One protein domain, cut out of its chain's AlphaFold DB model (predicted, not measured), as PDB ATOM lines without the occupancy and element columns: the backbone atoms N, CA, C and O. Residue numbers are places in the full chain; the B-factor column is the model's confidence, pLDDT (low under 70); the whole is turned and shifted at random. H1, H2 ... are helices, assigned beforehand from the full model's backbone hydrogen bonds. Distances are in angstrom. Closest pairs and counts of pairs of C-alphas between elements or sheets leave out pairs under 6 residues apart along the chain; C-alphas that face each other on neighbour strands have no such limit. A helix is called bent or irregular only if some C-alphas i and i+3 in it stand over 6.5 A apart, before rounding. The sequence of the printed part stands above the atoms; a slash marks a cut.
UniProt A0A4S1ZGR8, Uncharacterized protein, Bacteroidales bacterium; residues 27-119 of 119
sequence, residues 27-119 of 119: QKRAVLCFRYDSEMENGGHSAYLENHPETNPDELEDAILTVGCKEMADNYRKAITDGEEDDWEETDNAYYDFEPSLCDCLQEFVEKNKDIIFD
ATOM      1  N   GLN A  27     -16.360  27.437  90.762       98.25
ATOM      2  CA  GLN A  27     -15.068  28.015  91.142       98.25
ATOM      3  C   GLN A  27     -13.913  27.250  90.484       98.25
ATOM      4  O   GLN A  27     -13.012  27.865  89.926       98.25
ATOM      5  N   LYS A  28     -13.959  25.911  90.488       98.06
ATOM      6  CA  LYS A  28     -12.927  25.064  89.881       98.06
ATOM      7  C   LYS A  28     -12.777  25.340  88.386       98.06
ATOM      8  O   LYS A  28     -11.655  25.544  87.939       98.06
ATOM      9  N   ARG A  29     -13.880  25.397  87.627       98.38
ATOM     10  CA  ARG A  29     -13.839  25.718  86.186       98.38
ATOM     11  C   ARG A  29     -13.226  27.090  85.933       98.38
ATOM     12  O   ARG A  29     -12.318  27.205  85.120       98.38
ATOM     13  N   ALA A  30     -13.663  28.101  86.683       98.44
ATOM     14  CA  ALA A  30     -13.129  29.453  86.559       98.44
ATOM     15  C   ALA A  30     -11.618  29.506  86.852       98.44
ATOM     16  O   ALA A  30     -10.868  30.121  86.102       98.44
ATOM     17  N   VAL A  31     -11.154  28.829  87.909       98.38
ATOM     18  CA  VAL A  31      -9.728  28.793  88.278       98.38
ATOM     19  C   VAL A  31      -8.889  28.007  87.272       98.38
ATOM     20  O   VAL A  31      -7.772  28.423  86.975       98.38
ATOM     21  N   LEU A  32      -9.404  26.904  86.723       98.50
ATOM     22  CA  LEU A  32      -8.721  26.157  85.662       98.50
ATOM     23  C   LEU A  32      -8.531  27.023  84.411       98.50
ATOM     24  O   LEU A  32      -7.411  27.121  83.919       98.50
ATOM     25  N   CYS A  33      -9.585  27.710  83.956       98.75
ATOM     26  CA  CYS A  33      -9.487  28.637  82.828       98.75
ATOM     27  C   CYS A  33      -8.549  29.812  83.124       98.75
ATOM     28  O   CYS A  33      -7.773  30.177  82.255       98.75
ATOM     29  N   PHE A  34      -8.570  30.365  84.343       98.62
ATOM     30  CA  PHE A  34      -7.660  31.447  84.734       98.62
ATOM     31  C   PHE A  34      -6.190  31.031  84.646       98.62
ATOM     32  O   PHE A  34      -5.366  31.780  84.129       98.62
ATOM     33  N   ARG A  35      -5.852  29.842  85.165       98.12
ATOM     34  CA  ARG A  35      -4.482  29.313  85.104       98.12
ATOM     35  C   ARG A  35      -4.060  29.059  83.667       98.12
ATOM     36  O   ARG A  35      -2.974  29.464  83.288       98.12
ATOM     37  N   TYR A  36      -4.933  28.437  82.878       98.62
ATOM     38  CA  TYR A  36      -4.658  28.179  81.470       98.62
ATOM     39  C   TYR A  36      -4.409  29.470  80.690       98.62
ATOM     40  O   TYR A  36      -3.344  29.611  80.106       98.62
ATOM     41  N   ASP A  37      -5.310  30.448  80.789       98.62
ATOM     42  CA  ASP A  37      -5.150  31.761  80.155       98.62
ATOM     43  C   ASP A  37      -3.864  32.472  80.599       98.62
ATOM     44  O   ASP A  37      -3.112  32.977  79.771       98.62
ATOM     45  N   SER A  38      -3.548  32.423  81.898       98.00
ATOM     46  CA  SER A  38      -2.320  33.021  82.429       98.00
ATOM     47  C   SER A  38      -1.061  32.405  81.821       98.00
ATOM     48  O   SER A  38      -0.140  33.138  81.486       98.00
ATOM     49  N   GLU A  39      -0.988  31.082  81.682       98.38
ATOM     50  CA  GLU A  39       0.191  30.432  81.096       98.38
ATOM     51  C   GLU A  39       0.257  30.616  79.582       98.38
ATOM     52  O   GLU A  39       1.349  30.833  79.058       98.38
ATOM     53  N   MET A  40      -0.890  30.621  78.891       98.38
ATOM     54  CA  MET A  40      -0.934  30.956  77.469       98.38
ATOM     55  C   MET A  40      -0.265  32.313  77.236       98.38
ATOM     56  O   MET A  40       0.710  32.383  76.497       98.38
ATOM     57  N   GLU A  41      -0.638  33.342  77.998       97.12
ATOM     58  CA  GLU A  41      -0.027  34.681  77.939       97.12
ATOM     59  C   GLU A  41       1.443  34.753  78.415       97.12
ATOM     60  O   GLU A  41       2.106  35.777  78.234       97.12
ATOM     61  N   ASN A  42       1.981  33.696  79.036       96.12
ATOM     62  CA  ASN A  42       3.343  33.662  79.592       96.12
ATOM     63  C   ASN A  42       4.255  32.589  78.973       96.12
ATOM     64  O   ASN A  42       5.380  32.398  79.441       96.12
ATOM     65  N   GLY A  43       3.821  31.942  77.891       96.25
ATOM     66  CA  GLY A  43       4.627  30.966  77.154       96.25
ATOM     67  C   GLY A  43       3.829  29.869  76.452       96.25
ATOM     68  O   GLY A  43       4.399  28.819  76.152       96.25
ATOM     69  N   GLY A  44       2.538  30.099  76.198       98.19
ATOM     70  CA  GLY A  44       1.712  29.208  75.395       98.19
ATOM     71  C   GLY A  44       1.445  27.854  76.048       98.19
ATOM     72  O   GLY A  44       1.574  27.664  77.265       98.19
ATOM     73  N   HIS A  45       1.097  26.876  75.214       98.06
ATOM     74  CA  HIS A  45       0.832  25.514  75.676       98.06
ATOM     75  C   HIS A  45       2.057  24.865  76.330       98.06
ATOM     76  O   HIS A  45       1.897  24.099  77.282       98.06
ATOM     77  N   SER A  46       3.264  25.200  75.863       97.00
ATOM     78  CA  SER A  46       4.519  24.702  76.434       97.00
ATOM     79  C   SER A  46       4.651  25.090  77.912       97.00
ATOM     80  O   SER A  46       4.809  24.217  78.771       97.00
ATOM     81  N   ALA A  47       4.459  26.377  78.238       97.75
ATOM     82  CA  ALA A  47       4.466  26.845  79.626       97.75
ATOM     83  C   ALA A  47       3.360  26.192  80.462       97.75
ATOM     84  O   ALA A  47       3.611  25.746  81.584       97.75
ATOM     85  N   TYR A  48       2.150  26.062  79.907       98.12
ATOM     86  CA  TYR A  48       1.042  25.446  80.632       98.12
ATOM     87  C   TYR A  48       1.325  23.988  81.019       98.12
ATOM     88  O   TYR A  48       1.112  23.597  82.168       98.12
ATOM     89  N   LEU A  49       1.814  23.180  80.075       95.88
ATOM     90  CA  LEU A  49       2.100  21.762  80.304       95.88
ATOM     91  C   LEU A  49       3.286  21.553  81.259       95.88
ATOM     92  O   LEU A  49       3.273  20.596  82.036       95.88
ATOM     93  N   GLU A  50       4.276  22.452  81.250       96.56
ATOM     94  CA  GLU A  50       5.402  22.421  82.190       96.56
ATOM     95  C   GLU A  50       4.983  22.814  83.616       96.56
ATOM     96  O   GLU A  50       5.383  22.157  84.582       96.56
ATOM     97  N   ASN A  51       4.164  23.861  83.761       96.81
ATOM     98  CA  ASN A  51       3.782  24.421  85.062       96.81
ATOM     99  C   ASN A  51       2.601  23.694  85.722       96.81
ATOM    100  O   ASN A  51       2.454  23.753  86.947       96.81
ATOM    101  N   HIS A  52       1.781  22.991  84.938       95.56
ATOM    102  CA  HIS A  52       0.606  22.260  85.419       95.56
ATOM    103  C   HIS A  52       0.530  20.801  84.925       95.56
ATOM    104  O   HIS A  52      -0.523  20.381  84.422       95.56
ATOM    105  N   PRO A  53       1.592  19.989  85.099       95.19
ATOM    106  CA  PRO A  53       1.643  18.609  84.609       95.19
ATOM    107  C   PRO A  53       0.616  17.689  85.288       95.19
ATOM    108  O   PRO A  53       0.333  16.595  84.802       95.19
ATOM    109  N   GLU A  54       0.065  18.099  86.434       93.44
ATOM    110  CA  GLU A  54      -0.970  17.376  87.169       93.44
ATOM    111  C   GLU A  54      -2.398  17.644  86.675       93.44
ATOM    112  O   GLU A  54      -3.334  16.997  87.156       93.44
ATOM    113  N   THR A  55      -2.587  18.596  85.759       95.12
ATOM    114  CA  THR A  55      -3.914  18.922  85.230       95.12
ATOM    115  C   THR A  55      -4.531  17.700  84.568       95.12
ATOM    116  O   THR A  55      -3.933  17.074  83.698       95.12
ATOM    117  N   ASN A  56      -5.771  17.378  84.944       96.88
ATOM    118  CA  ASN A  56      -6.566  16.412  84.199       96.88
ATOM    119  C   ASN A  56      -7.054  17.070  82.894       96.88
ATOM    120  O   ASN A  56      -7.850  18.013  82.976       96.88
ATOM    121  N   PRO A  57      -6.653  16.570  81.710       97.56
ATOM    122  CA  PRO A  57      -7.019  17.208  80.452       97.56
ATOM    123  C   PRO A  57      -8.525  17.265  80.198       97.56
ATOM    124  O   PRO A  57      -9.025  18.241  79.648       97.56
ATOM    125  N   ASP A  58      -9.273  16.253  80.644       98.31
ATOM    126  CA  ASP A  58     -10.726  16.218  80.462       98.31
ATOM    127  C   ASP A  58     -11.434  17.259  81.335       98.31
ATOM    128  O   ASP A  58     -12.459  17.811  80.942       98.31
ATOM    129  N   GLU A  59     -10.880  17.563  82.512       97.94
ATOM    130  CA  GLU A  59     -11.432  18.606  83.376       97.94
ATOM    131  C   GLU A  59     -11.153  20.008  82.831       97.94
ATOM    132  O   GLU A  59     -12.022  20.875  82.944       97.94
ATOM    133  N   LEU A  60      -9.968  20.243  82.252       98.56
ATOM    134  CA  LEU A  60      -9.675  21.532  81.630       98.56
ATOM    135  C   LEU A  60     -10.489  21.730  80.350       98.56
ATOM    136  O   LEU A  60     -11.058  22.803  80.175       98.56
ATOM    137  N   GLU A  61     -10.611  20.713  79.493       98.75
ATOM    138  CA  GLU A  61     -11.456  20.810  78.297       98.75
ATOM    139  C   GLU A  61     -12.909  21.142  78.673       98.75
ATOM    140  O   GLU A  61     -13.492  22.073  78.119       98.75
ATOM    141  N   ASP A  62     -13.486  20.437  79.653       98.69
ATOM    142  CA  ASP A  62     -14.844  20.699  80.146       98.69
ATOM    143  C   ASP A  62     -14.977  22.115  80.746       98.69
ATOM    144  O   ASP A  62     -15.997  22.789  80.559       98.69
ATOM    145  N   ALA A  63     -13.939  22.610  81.429       98.75
ATOM    146  CA  ALA A  63     -13.898  23.982  81.925       98.75
ATOM    147  C   ALA A  63     -13.884  25.009  80.781       98.75
ATOM    148  O   ALA A  63     -14.740  25.896  80.773       98.75
ATOM    149  N   ILE A  64     -12.993  24.858  79.795       98.88
ATOM    150  CA  ILE A  64     -12.894  25.749  78.628       98.88
ATOM    151  C   ILE A  64     -14.199  25.726  77.830       98.88
ATOM    152  O   ILE A  64     -14.716  26.783  77.486       98.88
ATOM    153  N   LEU A  65     -14.787  24.549  77.609       98.56
ATOM    154  CA  LEU A  65     -16.066  24.406  76.913       98.56
ATOM    155  C   LEU A  65     -17.216  25.116  77.646       98.56
ATOM    156  O   LEU A  65     -18.141  25.615  77.010       98.56
ATOM    157  N   THR A  66     -17.176  25.135  78.981       98.50
ATOM    158  CA  THR A  66     -18.207  25.774  79.812       98.50
ATOM    159  C   THR A  66     -18.047  27.288  79.884       98.50
ATOM    160  O   THR A  66     -19.045  28.008  79.904       98.50
ATOM    161  N   VAL A  67     -16.808  27.758  80.019       98.62
ATOM    162  CA  VAL A  67     -16.493  29.173  80.237       98.62
ATOM    163  C   VAL A  67     -16.384  29.912  78.910       98.62
ATOM    164  O   VAL A  67     -17.016  30.951  78.754       98.62
ATOM    165  N   GLY A  68     -15.593  29.376  77.982       98.25
ATOM    166  CA  GLY A  68     -15.369  29.908  76.646       98.25
ATOM    167  C   GLY A  68     -16.302  29.268  75.623       98.25
ATOM    168  O   GLY A  68     -17.526  29.370  75.716       98.25
ATOM    169  N   CYS A  69     -15.722  28.617  74.614       98.06
ATOM    170  CA  CYS A  69     -16.474  27.992  73.532       98.06
ATOM    171  C   CYS A  69     -15.877  26.644  73.106       98.06
ATOM    172  O   CYS A  69     -14.792  26.239  73.525       98.06
ATOM    173  N   LYS A  70     -16.604  25.944  72.227       98.50
ATOM    174  CA  LYS A  70     -16.165  24.653  71.689       98.50
ATOM    175  C   LYS A  70     -14.846  24.759  70.920       98.50
ATOM    176  O   LYS A  70     -14.021  23.869  71.042       98.50
ATOM    177  N   GLU A  71     -14.644  25.825  70.153       98.69
ATOM    178  CA  GLU A  71     -13.443  25.997  69.323       98.69
ATOM    179  C   GLU A  71     -12.181  26.144  70.187       98.69
ATOM    180  O   GLU A  71     -11.173  25.509  69.898       98.69
ATOM    181  N   MET A  72     -12.265  26.876  71.303       98.75
ATOM    182  CA  MET A  72     -11.183  26.953  72.294       98.75
ATOM    183  C   MET A  72     -10.884  25.590  72.928       98.75
ATOM    184  O   MET A  72      -9.722  25.214  73.074       98.75
ATOM    185  N   ALA A  73     -11.926  24.834  73.293       98.81
ATOM    186  CA  ALA A  73     -11.770  23.509  73.891       98.81
ATOM    187  C   ALA A  73     -11.148  22.510  72.899       98.81
ATOM    188  O   ALA A  73     -10.227  21.776  73.254       98.81
ATOM    189  N   ASP A  74     -11.597  22.535  71.642       98.75
ATOM    190  CA  ASP A  74     -11.030  21.733  70.557       98.75
ATOM    191  C   ASP A  74      -9.558  22.112  70.298       98.75
ATOM    192  O   ASP A  74      -8.736  21.223  70.076       98.75
ATOM    193  N   ASN A  75      -9.209  23.405  70.355       98.75
ATOM    194  CA  ASN A  75      -7.831  23.880  70.192       98.75
ATOM    195  C   ASN A  75      -6.910  23.356  71.300       98.75
ATOM    196  O   ASN A  75      -5.866  22.779  71.002       98.75
ATOM    197  N   TYR A  76      -7.335  23.464  72.561       98.69
ATOM    198  CA  TYR A  76      -6.616  22.861  73.685       98.69
ATOM    199  C   TYR A  76      -6.452  21.344  73.498       98.69
ATOM    200  O   TYR A  76      -5.368  20.792  73.687       98.69
ATOM    201  N   ARG A  77      -7.517  20.651  73.072       98.50
ATOM    202  CA  ARG A  77      -7.468  19.202  72.853       98.50
ATOM    203  C   ARG A  77      -6.501  18.822  71.729       98.50
ATOM    204  O   ARG A  77      -5.797  17.818  71.847       98.50
ATOM    205  N   LYS A  78      -6.437  19.622  70.664       98.44
ATOM    206  CA  LYS A  78      -5.448  19.468  69.594       98.44
ATOM    207  C   LYS A  78      -4.029  19.662  70.133       98.44
ATOM    208  O   LYS A  78      -3.185  18.800  69.897       98.44
ATOM    209  N   ALA A  79      -3.797  20.715  70.913       98.19
ATOM    210  CA  ALA A  79      -2.488  21.028  71.479       98.19
ATOM    211  C   ALA A  79      -1.909  19.870  72.305       98.19
ATOM    212  O   ALA A  79      -0.743  19.521  72.151       98.19
ATOM    213  N   ILE A  80      -2.724  19.216  73.137       97.44
ATOM    214  CA  ILE A  80      -2.249  18.087  73.957       97.44
ATOM    215  C   ILE A  80      -2.110  16.764  73.191       97.44
ATOM    216  O   ILE A  80      -1.526  15.822  73.721       97.44
ATOM    217  N   THR A  81      -2.710  16.651  72.002       97.19
ATOM    218  CA  THR A  81      -2.684  15.407  71.216       97.19
ATOM    219  C   THR A  81      -1.525  15.424  70.228       97.19
ATOM    220  O   THR A  81      -0.738  14.481  70.212       97.19
ATOM    221  N   ASP A  82      -1.407  16.512  69.461       96.50
ATOM    222  CA  ASP A  82      -0.495  16.606  68.317       96.50
ATOM    223  C   ASP A  82       0.367  17.886  68.340       96.50
ATOM    224  O   ASP A  82       1.222  18.060  67.479       96.50
ATOM    225  N   GLY A  83       0.175  18.794  69.307       94.44
ATOM    226  CA  GLY A  83       0.841  20.105  69.308       94.44
ATOM    227  C   GLY A  83       2.361  20.049  69.493       94.44
ATOM    228  O   GLY A  83       3.063  20.944  69.050       94.44
ATOM    229  N   GLU A  84       2.917  18.976  70.060       95.56
ATOM    230  CA  GLU A  84       4.380  18.806  70.116       95.56
ATOM    231  C   GLU A  84       5.028  18.714  68.719       95.56
ATOM    232  O   GLU A  84       6.225  18.976  68.582       95.56
ATOM    233  N   GLU A  85       4.277  18.334  67.677       97.06
ATOM    234  CA  GLU A  85       4.816  18.156  66.322       97.06
ATOM    235  C   GLU A  85       5.305  19.469  65.689       97.06
ATOM    236  O   GLU A  85       6.232  19.444  64.870       97.06
ATOM    237  N   ASP A  86       4.712  20.599  66.077       97.69
ATOM    238  CA  ASP A  86       5.041  21.944  65.601       97.69
ATOM    239  C   ASP A  86       5.421  22.909  66.736       97.69
ATOM    240  O   ASP A  86       5.354  24.123  66.557       97.69
ATOM    241  N   ASP A  87       5.845  22.379  67.890       97.06
ATOM    242  CA  ASP A  87       6.163  23.171  69.093       97.06
ATOM    243  C   ASP A  87       4.996  24.090  69.511       97.06
ATOM    244  O   ASP A  87       5.187  25.220  69.956       97.06
ATOM    245  N   TRP A  88       3.772  23.583  69.332       98.25
ATOM    246  CA  TRP A  88       2.480  24.214  69.595       98.25
ATOM    247  C   TRP A  88       2.201  25.497  68.812       98.25
ATOM    248  O   TRP A  88       1.184  26.143  69.081       98.25
ATOM    249  N   GLU A  89       3.030  25.850  67.825       98.12
ATOM    250  CA  GLU A  89       2.949  27.116  67.093       98.12
ATOM    251  C   GLU A  89       1.552  27.344  66.493       98.12
ATOM    252  O   GLU A  89       0.986  28.430  66.645       98.12
ATOM    253  N   GLU A  90       0.947  26.342  65.845       98.44
ATOM    254  CA  GLU A  90      -0.396  26.481  65.275       98.44
ATOM    255  C   GLU A  90      -1.452  26.728  66.362       98.44
ATOM    256  O   GLU A  90      -2.283  27.629  66.229       98.44
ATOM    257  N   THR A  91      -1.428  25.944  67.441       98.44
ATOM    258  CA  THR A  91      -2.439  26.018  68.507       98.44
ATOM    259  C   THR A  91      -2.284  27.243  69.404       98.44
ATOM    260  O   THR A  91      -3.289  27.755  69.898       98.44
ATOM    261  N   ASP A  92      -1.062  27.741  69.591       98.56
ATOM    262  CA  ASP A  92      -0.786  29.006  70.273       98.56
ATOM    263  C   ASP A  92      -1.303  30.179  69.438       98.56
ATOM    264  O   ASP A  92      -2.060  31.006  69.942       98.56
ATOM    265  N   ASN A  93      -0.980  30.224  68.140       98.44
ATOM    266  CA  ASN A  93      -1.485  31.270  67.246       98.44
ATOM    267  C   ASN A  93      -3.021  31.283  67.204       98.44
ATOM    268  O   ASN A  93      -3.633  32.339  67.354       98.44
ATOM    269  N   ALA A  94      -3.648  30.110  67.074       98.44
ATOM    270  CA  ALA A  94      -5.102  29.993  67.100       98.44
ATOM    271  C   ALA A  94      -5.711  30.460  68.433       98.44
ATOM    272  O   ALA A  94      -6.793  31.043  68.428       98.44
ATOM    273  N   TYR A  95      -5.025  30.238  69.561       98.56
ATOM    274  CA  TYR A  95      -5.481  30.715  70.866       98.56
ATOM    275  C   TYR A  95      -5.579  32.245  70.915       98.56
ATOM    276  O   TYR A  95      -6.598  32.779  71.356       98.56
ATOM    277  N   TYR A  96      -4.554  32.947  70.428       97.88
ATOM    278  CA  TYR A  96      -4.525  34.414  70.425       97.88
ATOM    279  C   TYR A  96      -5.494  35.050  69.420       97.88
ATOM    280  O   TYR A  96      -5.858  36.214  69.579       97.88
ATOM    281  N   ASP A  97      -5.928  34.295  68.409       98.19
ATOM    282  CA  ASP A  97      -6.889  34.750  67.400       98.19
ATOM    283  C   ASP A  97      -8.357  34.643  67.862       98.19
ATOM    284  O   ASP A  97      -9.263  35.102  67.157       98.19
ATOM    285  N   PHE A  98      -8.637  34.039  69.025       98.25
ATOM    286  CA  PHE A  98     -10.010  33.915  69.511       98.25
ATOM    287  C   PHE A  98     -10.612  35.261  69.939       98.25
ATOM    288  O   PHE A  98     -10.107  35.943  70.829       98.25
ATOM    289  N   GLU A  99     -11.782  35.578  69.375       97.00
ATOM    290  CA  GLU A  99     -12.626  36.699  69.792       97.00
ATOM    291  C   GLU A  99     -14.074  36.233  70.056       97.00
ATOM    292  O   GLU A  99     -14.723  35.696  69.149       97.00
ATOM    293  N   PRO A 100     -14.638  36.469  71.259       97.62
ATOM    294  CA  PRO A 100     -13.969  36.989  72.461       97.62
ATOM    295  C   PRO A 100     -12.836  36.069  72.945       97.62
ATOM    296  O   PRO A 100     -12.871  34.868  72.682       97.62
ATOM    297  N   SER A 101     -11.864  36.621  73.677       98.50
ATOM    298  CA  SER A 101     -10.783  35.823  74.275       98.50
ATOM    299  C   SER A 101     -11.313  34.919  75.397       98.50
ATOM    300  O   SER A 101     -12.426  35.112  75.907       98.50
ATOM    301  N   LEU A 102     -10.514  33.941  75.841       98.62
ATOM    302  CA  LEU A 102     -10.882  33.139  77.012       98.62
ATOM    303  C   LEU A 102     -10.988  34.012  78.273       98.62
ATOM    304  O   LEU A 102     -11.904  33.810  79.070       98.62
ATOM    305  N   CYS A 103     -10.111  35.007  78.428       98.31
ATOM    306  CA  CYS A 103     -10.163  35.975  79.522       98.31
ATOM    307  C   CYS A 103     -11.474  36.780  79.530       98.31
ATOM    308  O   CYS A 103     -12.108  36.914  80.580       98.31
ATOM    309  N   ASP A 104     -11.935  37.258  78.368       98.38
ATOM    310  CA  ASP A 104     -13.219  37.966  78.250       98.38
ATOM    311  C   ASP A 104     -14.389  37.059  78.655       98.38
ATOM    312  O   ASP A 104     -15.238  37.430  79.474       98.38
ATOM    313  N   CYS A 105     -14.399  35.827  78.137       98.69
ATOM    314  CA  CYS A 105     -15.410  34.830  78.478       98.69
ATOM    315  C   CYS A 105     -15.409  34.508  79.980       98.69
ATOM    316  O   CYS A 105     -16.467  34.405  80.608       98.69
ATOM    317  N   LEU A 106     -14.225  34.389  80.581       98.69
ATOM    318  CA  LEU A 106     -14.048  34.116  82.001       98.69
ATOM    319  C   LEU A 106     -14.534  35.274  82.877       98.69
ATOM    320  O   LEU A 106     -15.225  35.032  83.870       98.69
ATOM    321  N   GLN A 107     -14.245  36.521  82.506       98.38
ATOM    322  CA  GLN A 107     -14.770  37.697  83.206       98.38
ATOM    323  C   GLN A 107     -16.303  37.717  83.187       98.38
ATOM    324  O   GLN A 107     -16.935  37.941  84.224       98.38
ATOM    325  N   GLU A 108     -16.920  37.427  82.039       98.12
ATOM    326  CA  GLU A 108     -18.376  37.293  81.956       98.12
ATOM    327  C   GLU A 108     -18.908  36.128  82.797       98.12
ATOM    328  O   GLU A 108     -19.947  36.257  83.450       98.12
ATOM    329  N   PHE A 109     -18.224  34.983  82.779       98.44
ATOM    330  CA  PHE A 109     -18.612  33.806  83.550       98.44
ATOM    331  C   PHE A 109     -18.591  34.097  85.053       98.44
ATOM    332  O   PHE A 109     -19.553  33.762  85.751       98.44
ATOM    333  N   VAL A 110     -17.539  34.755  85.547       98.38
ATOM    334  CA  VAL A 110     -17.425  35.181  86.948       98.38
ATOM    335  C   VAL A 110     -18.568  36.123  87.314       98.38
ATOM    336  O   VAL A 110     -19.225  35.912  88.331       98.38
ATOM    337  N   GLU A 111     -18.870  37.112  86.472       97.88
ATOM    338  CA  GLU A 111     -19.942  38.077  86.734       97.88
ATOM    339  C   GLU A 111     -21.337  37.426  86.753       97.88
ATOM    340  O   GLU A 111     -22.159  37.709  87.635       97.88
ATOM    341  N   LYS A 112     -21.605  36.516  85.806       97.75
ATOM    342  CA  LYS A 112     -22.866  35.759  85.712       97.75
ATOM    343  C   LYS A 112     -23.060  34.798  86.889       97.75
ATOM    344  O   LYS A 112     -24.199  34.539  87.268       97.75
ATOM    345  N   ASN A 113     -21.972  34.295  87.476       97.56
ATOM    346  CA  ASN A 113     -21.992  33.313  88.565       97.56
ATOM    347  C   ASN A 113     -21.507  33.882  89.909       97.56
ATOM    348  O   ASN A 113     -21.185  33.108  90.811       97.56
ATOM    349  N   LYS A 114     -21.454  35.209  90.074       96.38
ATOM    350  CA  LYS A 114     -20.818  35.870  91.228       96.38
ATOM    351  C   LYS A 114     -21.293  35.371  92.594       96.38
ATOM    352  O   LYS A 114     -20.476  35.212  93.494       96.38
ATOM    353  N   ASP A 115     -22.579  35.053  92.728       96.06
ATOM    354  CA  ASP A 115     -23.154  34.562  93.986       96.06
ATOM    355  C   ASP A 115     -22.621  33.175  94.370       96.06
ATOM    356  O   ASP A 115     -22.584  32.848  95.543       96.06
ATOM    357  N   ILE A 116     -22.189  32.368  93.394       95.12
ATOM    358  CA  ILE A 116     -21.597  31.034  93.599       95.12
ATOM    359  C   ILE A 116     -20.068  31.131  93.674       95.12
ATOM    360  O   ILE A 116     -19.419  30.375  94.393       95.12
ATOM    361  N   ILE A 117     -19.470  32.041  92.898       97.00
ATOM    362  CA  ILE A 117     -18.018  32.241  92.875       97.00
ATOM    363  C   ILE A 117     -17.526  32.821  94.205       97.00
ATOM    364  O   ILE A 117     -16.438  32.450  94.650       97.00
ATOM    365  N   PHE A 118     -18.316  33.689  94.844       95.75
ATOM    366  CA  PHE A 118     -17.937  34.389  96.075       95.75
ATOM    367  C   PHE A 118     -18.619  33.889  97.357       95.75
ATOM    368  O   PHE A 118     -18.460  34.554  98.384       95.75
ATOM    369  N   ASP A 119     -19.348  32.771  97.294       87.00
ATOM    370  CA  ASP A 119     -19.788  32.000  98.472       87.00
ATOM    371  C   ASP A 119     -18.604  31.219  99.078       87.00
ATOM    372  O   ASP A 119     -18.440  31.281 100.319       87.00
TER     373      ASP A 119
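AT A GLANCE: This is residues 27 to 119 of the 119 residues of an uncharacterized protein of Bacteroidales bacterium (UniProt A0A4S1ZGR8). The first part of one long helix, H1, runs through the core of this domain, and H1 folds sharply back on itself near residue 43. H2, H3 and H4 follow as two helical hairpins that wrap part of the way round H1, from its first turns to the kink, while H5 packs on the first part of H1 and the short H6 lies near residue 27, where H1 begins. The printed part has 93 residues with six named helices, H1 to H6 in that order along the chain, and no named strand, and its class is all helix. It is compact, with a radius of gyration of the C-alphas of 12.7 A, and only just elongated, with spans of 43 by 28 by 21 A.

HOW THE PARTS SIT: Start at H1, residues 27 to 51, which has a kink of 127 degrees near residue 43. It is irregular, and its line is a rough one: C-alphas 42 and 45 are 9.4 A apart, against about 5 A in a regular helix. H1 and H2, residues 57 to 67, are the hubs, touching three helices each. With residues 29 to 33 alone H1 touches H2, the closest C-alphas being those of Arg 29 and Ala 63 at 4.6 A; they run opposite ways at a steep tilt of 63 degrees. From H2 go on to H3, residues 70 to 86, which has a kink of 61 degrees near residue 80 and is irregular too, with a rough line and C-alphas 81 and 84 at 7.9 A. H2 and H3 form a helical hairpin and touch, H3 with residues 70 to 77 alone; the closest C-alphas, of Glu 61 and Ala 73, are 5.2 A apart, and the tilt of 37 degrees, opposite ways, is only just steep. H3 and H4, residues 89 to 96, form the next helical hairpin at a shallow tilt of 26 degrees, with the C-alphas of Ala 79 and Thr 91 closest at 5.8 A. H4 also touches H1, by residues 40 to 45 of H1 alone, with Gly 44 and Asp 92 closest at 5.7 A between C-alphas. H5, residues 102 to 112, touches residues 30 to 37 of H1 alone, at a shallow tilt of 12 degrees, opposite ways; the closest C-alphas are those of Asp 37 and Cys 103, 6.6 A. H5 also touches H2 at Val 67 and Leu 106, 5.8 A between these closest C-alphas. H6, residues 114 to 117, is close to H1 but not clearly touching it, with the C-alphas of Gln 27 and Ile 117 closest at 5.4 A. H4 and H5 are apart. In H2, H4 and H5 every O i to N i+4 pair is within hydrogen-bond range; in H1 19 of 21 are and in H3 10 of 13, while H6 is too short for such a pair.

IN THESE COORDINATES: Find C-alpha 27 at (-15.068, 28.015, 91.142), where H1 begins; its C-alphas 27 and 51 are 20.1 A apart. H2 is 15.3 A long, H3 22.2 A and H5 15.0 A from first to last C-alpha. H3 begins at C-alpha 70, (-16.165, 24.653, 71.689). H6 ends at C-alpha 117, (-18.018, 32.241, 92.875).

THE WHOLE: The two C-alphas farthest apart, of Glu 85 and Asp 119, are 42.8 A from each other, while those of Gln 27 and Asp 119, the first and last printed, are 9.6 A apart. The printed part has no cut, and its five links between named helices are tight. Asp 119 is the chain's last residue. The mean pLDDT of the printed part is 97.6, and no printed residue is under 70.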